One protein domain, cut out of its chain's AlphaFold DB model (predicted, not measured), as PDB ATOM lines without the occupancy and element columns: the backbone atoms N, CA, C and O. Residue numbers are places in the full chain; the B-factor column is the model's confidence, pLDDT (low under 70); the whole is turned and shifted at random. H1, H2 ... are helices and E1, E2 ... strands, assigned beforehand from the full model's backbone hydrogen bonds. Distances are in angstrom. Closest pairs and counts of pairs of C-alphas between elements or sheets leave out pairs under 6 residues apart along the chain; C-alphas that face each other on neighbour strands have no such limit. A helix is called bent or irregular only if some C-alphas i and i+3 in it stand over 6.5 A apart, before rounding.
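Overview. This is residues 240 to 319 of the 321 residues of an uncharacterized protein of Microcystis aeruginosa Ma_QC_Ch_20071001_S25D (UniProt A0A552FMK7). A strongly twisted sheet of three strands, E1, E4 and E5, has helix H1 over one face, and H2 folds back beside H1. A hairpin of two strands, E2 and E3, runs on from E1 toward one end of the length, while residues 283 to 288, round the turn of the hairpin E4 and E5, stick out. The printed part has 80 residues, with five named strands and then two named helices; both sheets, E1 - E4 - E5 and E2 - E3, are antiparallel, and the class is mixed. The whole is loose, with a radius of gyration of the C-alphas of 15.4 A, and spans 46 by 29 by 18 A.

Arrangement. Edge strand E1, residues 241 to 245, is antiparallel to inner strand E4, residues 275 to 284, with N 243 and O 277 within hydrogen-bond range at 2.8 A. E1 runs on into E2, residues 247 to 250, at 27 degrees. E2 forms a hairpin with E3, residues 256 to 259, where N 249 and O 257 are 2.9 A apart. E4 forms a hairpin with edge strand E5, residues 287 to 294, where N 280 and O 291 are 3.1 A apart. H1, residues 297 to 308, makes two layers with the sheet E1 E4 E5, a helix on one face; it lies over E1 and E4 at a height over the sheet of 9.2 A, the local plane fitted to only just 6 C-alphas. H2, residues 313 to 319, only grazes this sheet. H1 and H2, a helical hairpin, touch, closest at the C-alphas of Val 303 and Ile 316, 6.0 A, at a shallow tilt of 31 degrees, opposite ways. Every O i to N i+4 pair is within hydrogen-bond range in H2, 6 of 8 in H1.

Along the chain. E1 begins at C-alpha 241 (179.868, 183.333, 292.386); E4 measures 27.2 A and E5 23.1 A. H1 measures 17.2 A and is irregular, with C-alphas 298 and 301 7.2 A apart. H2 ends at C-alpha 319 (192.191, 187.173, 286.185).

Size, cuts and confidence. The C-alphas farthest apart, of Tyr 253 and Ala 309, are 46.8 A apart. The printed part has no cut; the link E3 to E4, 15 residues, is long. No printed residue is under 70 in pLDDT.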
ATOM      1  N   GLY A 240     179.664 186.777 288.834       86.88
ATOM      2  CA  GLY A 240     179.329 185.420 289.235       86.88
ATOM      3  C   GLY A 240     179.697 185.108 290.684       86.88
ATOM      4  O   GLY A 240     180.145 185.956 291.451       86.88
ATOM      5  N   SER A 241     179.545 183.841 291.052       89.56
ATOM      6  CA  SER A 241     179.868 183.333 292.386       89.56
ATOM      7  C   SER A 241     181.087 182.412 292.361       89.56
ATOM      8  O   SER A 241     181.320 181.682 291.396       89.56
ATOM      9  N   LEU A 242     181.868 182.426 293.444       91.69
ATOM     10  CA  LEU A 242     182.875 181.402 293.714       91.69
ATOM     11  C   LEU A 242     182.212 180.201 294.397       91.69
ATOM     12  O   LEU A 242     181.616 180.332 295.465       91.69
ATOM     13  N   TYR A 243     182.348 179.030 293.784       90.19
ATOM     14  CA  TYR A 243     181.809 177.761 294.256       90.19
ATOM     15  C   TYR A 243     182.945 176.844 294.720       90.19
ATOM     16  O   TYR A 243     183.788 176.441 293.914       90.19
ATOM     17  N   ALA A 244     182.960 176.514 296.012       90.75
ATOM     18  CA  ALA A 244     183.873 175.535 296.597       90.75
ATOM     19  C   ALA A 244     183.350 174.107 296.375       90.75
ATOM     20  O   ALA A 244     182.158 173.843 296.545       90.75
ATOM     21  N   PHE A 245     184.232 173.173 296.016       88.81
ATOM     22  CA  PHE A 245     183.875 171.773 295.791       88.81
ATOM     23  C   PHE A 245     185.008 170.797 296.125       88.81
ATOM     24  O   PHE A 245     186.152 171.179 296.367       88.81
ATOM     25  N   ILE A 246     184.660 169.513 296.135       92.12
ATOM     26  CA  ILE A 246     185.567 168.371 296.282       92.12
ATOM     27  C   ILE A 246     185.401 167.431 295.084       92.12
ATOM     28  O   ILE A 246     184.348 167.415 294.445       92.12
ATOM     29  N   GLN A 247     186.434 166.647 294.778       88.94
ATOM     30  CA  GLN A 247     186.429 165.666 293.694       88.94
ATOM     31  C   GLN A 247     186.734 164.269 294.238       88.94
ATOM     32  O   GLN A 247     187.851 163.989 294.672       88.94
ATOM     33  N   ASP A 248     185.754 163.372 294.177       91.06
ATOM     34  CA  ASP A 248     185.932 161.965 294.529       91.06
ATOM     35  C   ASP A 248     186.513 161.181 293.348       91.06
ATOM     36  O   ASP A 248     185.857 160.991 292.320       91.06
ATOM     37  N   LYS A 249     187.745 160.689 293.500       90.19
ATOM     38  CA  LYS A 249     188.431 159.861 292.501       90.19
ATOM     39  C   LYS A 249     188.564 158.434 293.022       90.19
ATOM     40  O   LYS A 249     189.056 158.214 294.126       90.19
ATOM     41  N   LYS A 250     188.133 157.453 292.227       90.94
ATOM     42  CA  LYS A 250     188.377 156.034 292.519       90.94
ATOM     43  C   LYS A 250     189.792 155.651 292.098       90.94
ATOM     44  O   LYS A 250     190.236 156.056 291.024       90.94
ATOM     45  N   ASP A 251     190.480 154.864 292.919       86.38
ATOM     46  CA  ASP A 251     191.728 154.210 292.520       86.38
ATOM     47  C   ASP A 251     191.486 152.839 291.862       86.38
ATOM     48  O   ASP A 251     190.354 152.360 291.768       86.38
ATOM     49  N   ARG A 252     192.567 152.213 291.371       89.62
ATOM     50  CA  ARG A 252     192.522 150.926 290.650       89.62
ATOM     51  C   ARG A 252     192.005 149.762 291.508       89.62
ATOM     52  O   ARG A 252     191.615 148.742 290.955       89.62
ATOM     53  N   TYR A 253     191.988 149.922 292.832       87.00
ATOM     54  CA  TYR A 253     191.508 148.934 293.799       87.00
ATOM     55  C   TYR A 253     190.061 149.220 294.246       87.00
ATOM     56  O   TYR A 253     189.524 148.531 295.106       87.00
ATOM     57  N   GLY A 254     189.412 150.238 293.662       87.50
ATOM     58  CA  GLY A 254     188.021 150.605 293.928       87.50
ATOM     59  C   GLY A 254     187.812 151.559 295.107       87.50
ATOM     60  O   GLY A 254     186.674 151.977 295.337       87.50
ATOM     61  N   ASN A 255     188.873 151.953 295.822       86.75
ATOM     62  CA  ASN A 255     188.763 152.886 296.945       86.75
ATOM     63  C   ASN A 255     188.454 154.295 296.432       86.75
ATOM     64  O   ASN A 255     189.068 154.754 295.468       86.75
ATOM     65  N   VAL A 256     187.547 155.006 297.101       87.50
ATOM     66  CA  VAL A 256     187.291 156.427 296.828       87.50
ATOM     67  C   VAL A 256     188.262 157.274 297.645       87.50
ATOM     68  O   VAL A 256     188.356 157.112 298.860       87.50
ATOM     69  N   LYS A 257     188.967 158.188 296.978       87.31
ATOM     70  CA  LYS A 257     189.823 159.207 297.590       87.31
ATOM     71  C   LYS A 257     189.283 160.583 297.212       87.31
ATOM     72  O   LYS A 257     189.183 160.908 296.028       87.31
ATOM     73  N   THR A 258     188.913 161.369 298.217       88.81
ATOM     74  CA  THR A 258     188.376 162.725 298.052       88.81
ATOM     75  C   THR A 258     189.509 163.739 297.963       88.81
ATOM     76  O   THR A 258     190.327 163.840 298.880       88.81
ATOM     77  N   TYR A 259     189.517 164.531 296.895       87.00
ATOM     78  CA  TYR A 259     190.474 165.607 296.658       87.00
ATOM     79  C   TYR A 259     189.809 166.988 296.841       87.00
ATOM     80  O   TYR A 259     188.624 167.122 296.524       87.00
ATOM     81  N   PRO A 260     190.529 168.020 297.325       87.38
ATOM     82  CA  PRO A 260     191.933 167.997 297.752       87.38
ATOM     83  C   PRO A 260     192.174 167.080 298.957       87.38
ATOM     84  O   PRO A 260     191.279 166.912 299.790       87.38
ATOM     85  N   LYS A 261     193.370 166.479 299.048       86.69
ATOM     86  CA  LYS A 261     193.784 165.751 300.256       86.69
ATOM     87  C   LYS A 261     193.988 166.792 301.360       86.69
ATOM     88  O   LYS A 261     194.762 167.725 301.179       86.69
ATOM     89  N   VAL A 262     193.281 166.620 302.469       87.62
ATOM     90  CA  VAL A 262     193.340 167.469 303.665       87.62
ATOM     91  C   VAL A 262     193.657 166.561 304.846       87.62
ATOM     92  O   VAL A 262     193.266 165.392 304.840       87.62
ATOM     93  N   GLU A 263     194.381 167.081 305.828       82.56
ATOM     94  CA  GLU A 263     194.689 166.377 307.072       82.56
ATOM     95  C   GLU A 263     193.806 166.967 308.177       82.56
ATOM     96  O   GLU A 263     193.791 168.178 308.385       82.56
ATOM     97  N   GLY A 264     193.000 166.119 308.822       83.19
ATOM     98  CA  GLY A 264     191.909 166.561 309.695       83.19
ATOM     99  C   GLY A 264     190.662 167.053 308.941       83.19
ATOM    100  O   GLY A 264     190.438 166.721 307.773       83.19
ATOM    101  N   ASP A 265     189.823 167.817 309.639       82.38
ATOM    102  CA  ASP A 265     188.505 168.245 309.158       82.38
ATOM    103  C   ASP A 265     188.544 169.412 308.157       82.38
ATOM    104  O   ASP A 265     189.370 170.329 308.218       82.38
ATOM    105  N   ARG A 266     187.584 169.423 307.221       83.88
ATOM    106  CA  ARG A 266     187.493 170.464 306.186       83.88
ATOM    107  C   ARG A 266     186.848 171.755 306.698       83.88
ATOM    108  O   ARG A 266     185.653 171.977 306.534       83.88
ATOM    109  N   SER A 267     187.674 172.664 307.208       81.94
ATOM    110  CA  SER A 267     187.300 174.063 307.462       81.94
ATOM    111  C   SER A 267     186.790 174.796 306.209       81.94
ATOM    112  O   SER A 267     187.514 174.944 305.225       81.94
ATOM    113  N   THR A 268     185.584 175.371 306.275       76.31
ATOM    114  CA  THR A 268     185.018 176.253 305.228       76.31
ATOM    115  C   THR A 268     185.833 177.538 305.029       76.31
ATOM    116  O   THR A 268     185.829 178.117 303.947       76.31
ATOM    117  N   GLY A 269     186.543 177.991 306.069       77.88
ATOM    118  CA  GLY A 269     187.381 179.193 306.025       77.88
ATOM    119  C   GLY A 269     188.750 179.013 305.356       77.88
ATOM    120  O   GLY A 269     189.367 180.017 305.017       77.88
ATOM    121  N   ASN A 270     189.228 177.777 305.152       84.00
ATOM    122  CA  ASN A 270     190.519 177.537 304.502       84.00
ATOM    123  C   ASN A 270     190.320 177.256 302.996       84.00
ATOM    124  O   ASN A 270     189.747 176.214 302.664       84.00
ATOM    125  N   PRO A 271     190.797 178.116 302.072       84.06
ATOM    126  CA  PRO A 271     190.681 177.863 300.637       84.06
ATOM    127  C   PRO A 271     191.405 176.588 300.184       84.06
ATOM    128  O   PRO A 271     190.947 175.953 299.231       84.06
ATOM    129  N   ASP A 272     192.464 176.161 300.880       84.88
ATOM    130  CA  ASP A 272     193.242 174.973 300.517       84.88
ATOM    131  C   ASP A 272     192.509 173.642 300.739       84.88
ATOM    132  O   ASP A 272     192.925 172.599 300.223       84.88
ATOM    133  N   HIS A 273     191.387 173.657 301.460       88.19
ATOM    134  CA  HIS A 273     190.600 172.452 301.723       88.19
ATOM    135  C   HIS A 273     189.664 172.071 300.558       88.19
ATOM    136  O   HIS A 273     189.051 170.999 300.585       88.19
ATOM    137  N   TRP A 274     189.592 172.920 299.524       90.38
ATOM    138  CA  TRP A 274     188.628 172.836 298.425       90.38
ATOM    139  C   TRP A 274     189.293 173.024 297.050       90.38
ATOM    140  O   TRP A 274     190.399 173.563 296.919       90.38
ATOM    141  N   PHE A 275     188.606 172.564 296.008       91.44
ATOM    142  CA  PHE A 275     188.730 173.117 294.663       91.44
ATOM    143  C   PHE A 275     187.709 174.240 294.489       91.44
ATOM    144  O   PHE A 275     186.700 174.283 295.193       91.44
ATOM    145  N   TRP A 276     187.960 175.144 293.547       92.50
ATOM    146  CA  TRP A 276     187.154 176.345 293.367       92.50
ATOM    147  C   TRP A 276     186.805 176.558 291.900       92.50
ATOM    148  O   TRP A 276     187.643 176.371 291.018       92.50
ATOM    149  N   ALA A 277     185.563 176.957 291.637       93.38
ATOM    150  CA  ALA A 277     185.097 177.335 290.311       93.38
ATOM    151  C   ALA A 277     184.345 178.666 290.363       93.38
ATOM    152  O   ALA A 277     183.472 178.862 291.206       93.38
ATOM    153  N   TYR A 278     184.650 179.564 289.433       94.00
ATOM    154  CA  TYR A 278     183.853 180.754 289.174       94.00
ATOM    155  C   TYR A 278     182.670 180.359 288.287       94.00
ATOM    156  O   TYR A 278     182.865 179.735 287.240       94.00
ATOM    157  N   CYS A 279     181.457 180.681 288.726       93.19
ATOM    158  CA  CYS A 279     180.207 180.315 288.067       93.19
ATOM    159  C   CYS A 279     179.394 181.581 287.765       93.19
ATOM    160  O   CYS A 279     179.070 182.323 288.693       93.19
ATOM    161  N   TRP A 280     179.043 181.816 286.500       93.00
ATOM    162  CA  TRP A 280     178.253 182.975 286.065       93.00
ATOM    163  C   TRP A 280     177.101 182.545 285.155       93.00
ATOM    164  O   TRP A 280     177.196 181.525 284.471       93.00
ATOM    165  N   ASP A 281     176.023 183.324 285.143       90.12
ATOM    166  CA  ASP A 281     174.882 183.109 284.254       90.12
ATOM    167  C   ASP A 281     174.917 184.107 283.098       90.12
ATOM    168  O   ASP A 281     175.001 185.321 283.298       90.12
ATOM    169  N   GLU A 282     174.816 183.590 281.878       89.75
ATOM    170  CA  GLU A 282     174.893 184.371 280.647       89.75
ATOM    171  C   GLU A 282     173.710 184.028 279.734       89.75
ATOM    172  O   GLU A 282     173.257 182.882 279.672       89.75
ATOM    173  N   LYS A 283     173.146 185.040 279.065       91.00
ATOM    174  CA  LYS A 283     171.928 184.894 278.259       91.00
ATOM    175  C   LYS A 283     172.302 184.626 276.799       91.00
ATOM    176  O   LYS A 283     172.618 185.554 276.062       91.00
ATOM    177  N   VAL A 284     172.225 183.364 276.385       89.56
ATOM    178  CA  VAL A 284     172.594 182.885 275.044       89.56
ATOM    179  C   VAL A 284     171.341 182.378 274.327       89.56
ATOM    180  O   VAL A 284     170.635 181.518 274.850       89.56
ATOM    181  N   ASN A 285     171.059 182.894 273.125       87.81
ATOM    182  CA  ASN A 285     169.883 182.531 272.312       87.81
ATOM    183  C   ASN A 285     168.571 182.586 273.125       87.81
ATOM    184  O   ASN A 285     167.843 181.601 273.261       87.81
ATOM    185  N   ASP A 286     168.355 183.745 273.751       90.75
ATOM    186  CA  ASP A 286     167.297 184.082 274.715       90.75
ATOM    187  C   ASP A 286     167.185 183.244 276.003       90.75
ATOM    188  O   ASP A 286     166.413 183.595 276.899       90.75
ATOM    189  N   LYS A 287     168.013 182.210 276.175       90.31
ATOM    190  CA  LYS A 287     168.004 181.316 277.342       90.31
ATOM    191  C   LYS A 287     169.161 181.640 278.288       90.31
ATOM    192  O   LYS A 287     170.279 181.899 277.856       90.31
ATOM    193  N   TRP A 288     168.907 181.603 279.594       88.69
ATOM    194  CA  TRP A 288     169.975 181.684 280.592       88.69
ATOM    195  C   TRP A 288     170.736 180.360 280.649       88.69
ATOM    196  O   TRP A 288     170.125 179.296 280.768       88.69
ATOM    197  N   LYS A 289     172.065 180.430 280.570       91.81
ATOM    198  CA  LYS A 289     172.973 179.289 280.689       91.81
ATOM    199  C   LYS A 289     174.030 179.604 281.744       91.81
ATOM    200  O   LYS A 289     174.735 180.604 281.632       91.81
ATOM    201  N   THR A 290     174.151 178.733 282.741       90.56
ATOM    202  CA  THR A 290     175.227 178.804 283.734       90.56
ATOM    203  C   THR A 290     176.517 178.259 283.134       90.56
ATOM    204  O   THR A 290     176.585 177.093 282.735       90.56
ATOM    205  N   PHE A 291     177.552 179.085 283.111       91.38
ATOM    206  CA  PHE A 291     178.915 178.711 282.758       91.38
ATOM    207  C   PHE A 291     179.766 178.561 284.022       91.38
ATOM    208  O   PHE A 291     179.450 179.115 285.079       91.38
ATOM    209  N   LYS A 292     180.839 177.769 283.930       92.75
ATOM    210  CA  LYS A 292     181.753 177.482 285.043       92.75
ATOM    211  C   LYS A 292     183.190 177.426 284.545       92.75
ATOM    212  O   LYS A 292     183.443 176.849 283.493       92.75
ATOM    213  N   ARG A 293     184.132 177.963 285.323       92.62
ATOM    214  CA  ARG A 293     185.573 177.883 285.038       92.62
ATOM    215  C   ARG A 293     186.354 177.621 286.322       92.62
ATOM    216  O   ARG A 293     186.062 178.229 287.347       92.62
ATOM    217  N   SER A 294     187.316 176.700 286.272       92.44
ATOM    218  CA  SER A 294     188.185 176.383 287.414       92.44
ATOM    219  C   SER A 294     189.025 177.603 287.811       92.44
ATOM    220  O   SER A 294     189.468 178.345 286.935       92.44
ATOM    221  N   VAL A 295     189.239 177.817 289.112       92.31
ATOM    222  CA  VAL A 295     189.990 178.962 289.649       92.31
ATOM    223  C   VAL A 295     191.197 178.460 290.449       92.31
ATOM    224  O   VAL A 295     191.006 177.868 291.515       92.31
ATOM    225  N   PRO A 296     192.435 178.700 289.970       90.25
ATOM    226  CA  PRO A 296     193.657 178.439 290.731       90.25
ATOM    227  C   PRO A 296     193.684 179.210 292.061       90.25
ATOM    228  O   PRO A 296     193.152 180.322 292.160       90.25
ATOM    229  N   ARG A 297     194.286 178.627 293.102       86.75
ATOM    230  CA  ARG A 297     194.175 179.120 294.492       86.75
ATOM    231  C   ARG A 297     194.807 180.493 294.677       86.75
ATOM    232  O   ARG A 297     194.244 181.374 295.323       86.75
ATOM    233  N   GLU A 298     195.916 180.689 293.986       90.12
ATOM    234  CA  GLU A 298     196.746 181.889 293.895       90.12
ATOM    235  C   GLU A 298     195.949 183.080 293.327       90.12
ATOM    236  O   GLU A 298     196.281 184.247 293.550       90.12
ATOM    237  N   LYS A 299     194.867 182.785 292.593       91.00
ATOM    238  CA  LYS A 299     193.980 183.757 291.947       91.00
ATOM    239  C   LYS A 299     192.701 184.029 292.750       91.00
ATOM    240  O   LYS A 299     192.043 185.034 292.479       91.00
ATOM    241  N   LEU A 300     192.362 183.218 293.763       90.00
ATOM    242  CA  LEU A 300     191.093 183.325 294.506       90.00
ATOM    243  C   LEU A 300     190.884 184.679 295.179       90.00
ATOM    244  O   LEU A 300     189.794 185.232 295.081       90.00
ATOM    245  N   SER A 301     191.917 185.224 295.827       90.44
ATOM    246  CA  SER A 301     191.840 186.542 296.472       90.44
ATOM    247  C   SER A 301     191.470 187.636 295.460       90.44
ATOM    248  O   SER A 301     190.514 188.383 295.664       90.44
ATOM    249  N   LYS A 302     192.138 187.645 294.298       92.56
ATOM    250  CA  LYS A 302     191.893 188.606 293.209       92.56
ATOM    251  C   LYS A 302     190.501 188.437 292.591       92.56
ATOM    252  O   LYS A 302     189.803 189.427 292.400       92.56
ATOM    253  N   VAL A 303     190.078 187.198 292.322       90.62
ATOM    254  CA  VAL A 303     188.731 186.898 291.798       90.62
ATOM    255  C   VAL A 303     187.648 187.307 292.796       90.62
ATOM    256  O   VAL A 303     186.639 187.881 292.394       90.62
ATOM    257  N   ARG A 304     187.858 187.077 294.097       90.81
ATOM    258  CA  ARG A 304     186.909 187.482 295.137       90.81
ATOM    259  C   ARG A 304     186.796 189.002 295.242       90.81
ATOM    260  O   ARG A 304     185.687 189.510 295.147       90.81
ATOM    261  N   MET A 305     187.921 189.720 295.298       91.19
ATOM    262  CA  MET A 305     187.937 191.190 295.246       91.19
ATOM    263  C   MET A 305     187.222 191.739 294.003       91.19
ATOM    264  O   MET A 305     186.509 192.732 294.102       91.19
ATOM    265  N   ALA A 306     187.382 191.097 292.841       90.56
ATOM    266  CA  ALA A 306     186.712 191.499 291.605       90.56
ATOM    267  C   ALA A 306     185.183 191.297 291.657       90.56
ATOM    268  O   ALA A 306     184.440 192.172 291.211       90.56
ATOM    269  N   ILE A 307     184.711 190.192 292.247       89.06
ATOM    270  CA  ILE A 307     183.279 189.927 292.487       89.06
ATOM    271  C   ILE A 307     182.705 190.917 293.511       89.06
ATOM    272  O   ILE A 307     181.661 191.522 293.266       89.06
ATOM    273  N   ASP A 308     183.408 191.147 294.622       88.88
ATOM    274  CA  ASP A 308     182.999 192.095 295.665       88.88
ATOM    275  C   ASP A 308     182.950 193.540 295.110       88.88
ATOM    276  O   ASP A 308     182.027 194.302 295.406       88.88
ATOM    277  N   ALA A 309     183.867 193.891 294.199       88.75
ATOM    278  CA  ALA A 309     183.860 195.135 293.419       88.75
ATOM    279  C   ALA A 309     182.843 195.152 292.253       88.75
ATOM    280  O   ALA A 309     182.735 196.157 291.552       88.75
ATOM    281  N   ASN A 310     182.063 194.082 292.059       86.88
ATOM    282  CA  ASN A 310     181.041 193.927 291.014       86.88
ATOM    283  C   ASN A 310     181.593 194.096 289.579       86.88
ATOM    284  O   ASN A 310     180.895 194.585 288.684       86.88
ATOM    285  N   GLN A 311     182.846 193.687 289.346       89.06
ATOM    286  CA  GLN A 311     183.472 193.721 288.021       89.06
ATOM    287  C   GLN A 311     182.727 192.817 287.021       89.06
ATOM    288  O   GLN A 311     182.108 191.818 287.418       89.06
ATOM    289  N   PRO A 312     182.750 193.149 285.716       90.19
ATOM    290  CA  PRO A 312     182.099 192.337 284.700       90.19
ATOM    291  C   PRO A 312     182.840 191.010 284.493       90.19
ATOM    292  O   PRO A 312     184.044 190.891 284.726       90.19
ATOM    293  N   VAL A 313     182.100 190.018 283.988       90.50
ATOM    294  CA  VAL A 313     182.578 188.651 283.721       90.50
ATOM    295  C   VAL A 313     183.894 188.638 282.935       90.50
ATOM    296  O   VAL A 313     184.783 187.864 283.275       90.50
ATOM    297  N   SER A 314     184.050 189.511 281.935       91.06
ATOM    298  CA  SER A 314     185.250 189.588 281.090       91.06
ATOM    299  C   SER A 314     186.535 189.843 281.880       91.06
ATOM    300  O   SER A 314     187.534 189.167 281.646       91.06
ATOM    301  N   GLU A 315     186.520 190.768 282.843       91.69
ATOM    302  CA  GLU A 315     187.708 191.082 283.645       91.69
ATOM    303  C   GLU A 315     187.993 189.977 284.665       91.69
ATOM    304  O   GLU A 315     189.143 189.574 284.838       91.69
ATOM    305  N   ILE A 316     186.946 189.398 285.265       91.81
ATOM    306  CA  ILE A 316     187.088 188.248 286.170       91.81
ATOM    307  C   ILE A 316     187.689 187.042 285.427       91.81
ATOM    308  O   ILE A 316     188.574 186.364 285.956       91.81
ATOM    309  N   LEU A 317     187.278 186.799 284.178       91.44
ATOM    310  CA  LEU A 317     187.846 185.739 283.346       91.44
ATOM    311  C   LEU A 317     189.320 185.989 283.003       91.44
ATOM    312  O   LEU A 317     190.093 185.043 283.121       91.44
ATOM    313  N   LYS A 318     189.737 187.229 282.692       93.75
ATOM    314  CA  LYS A 318     191.163 187.576 282.492       93.75
ATOM    315  C   LYS A 318     192.020 187.305 283.733       93.75
ATOM    316  O   LYS A 318     193.165 186.880 283.603       93.75
ATOM    317  N   ILE A 319     191.485 187.528 284.940       90.94
ATOM    318  CA  ILE A 319     192.191 187.173 286.185       90.94
ATOM    319  C   ILE A 319     192.403 185.651 286.239       90.94
ATOM    320  O   ILE A 319     193.505 185.200 286.563       90.94
TER     321      ILE A 319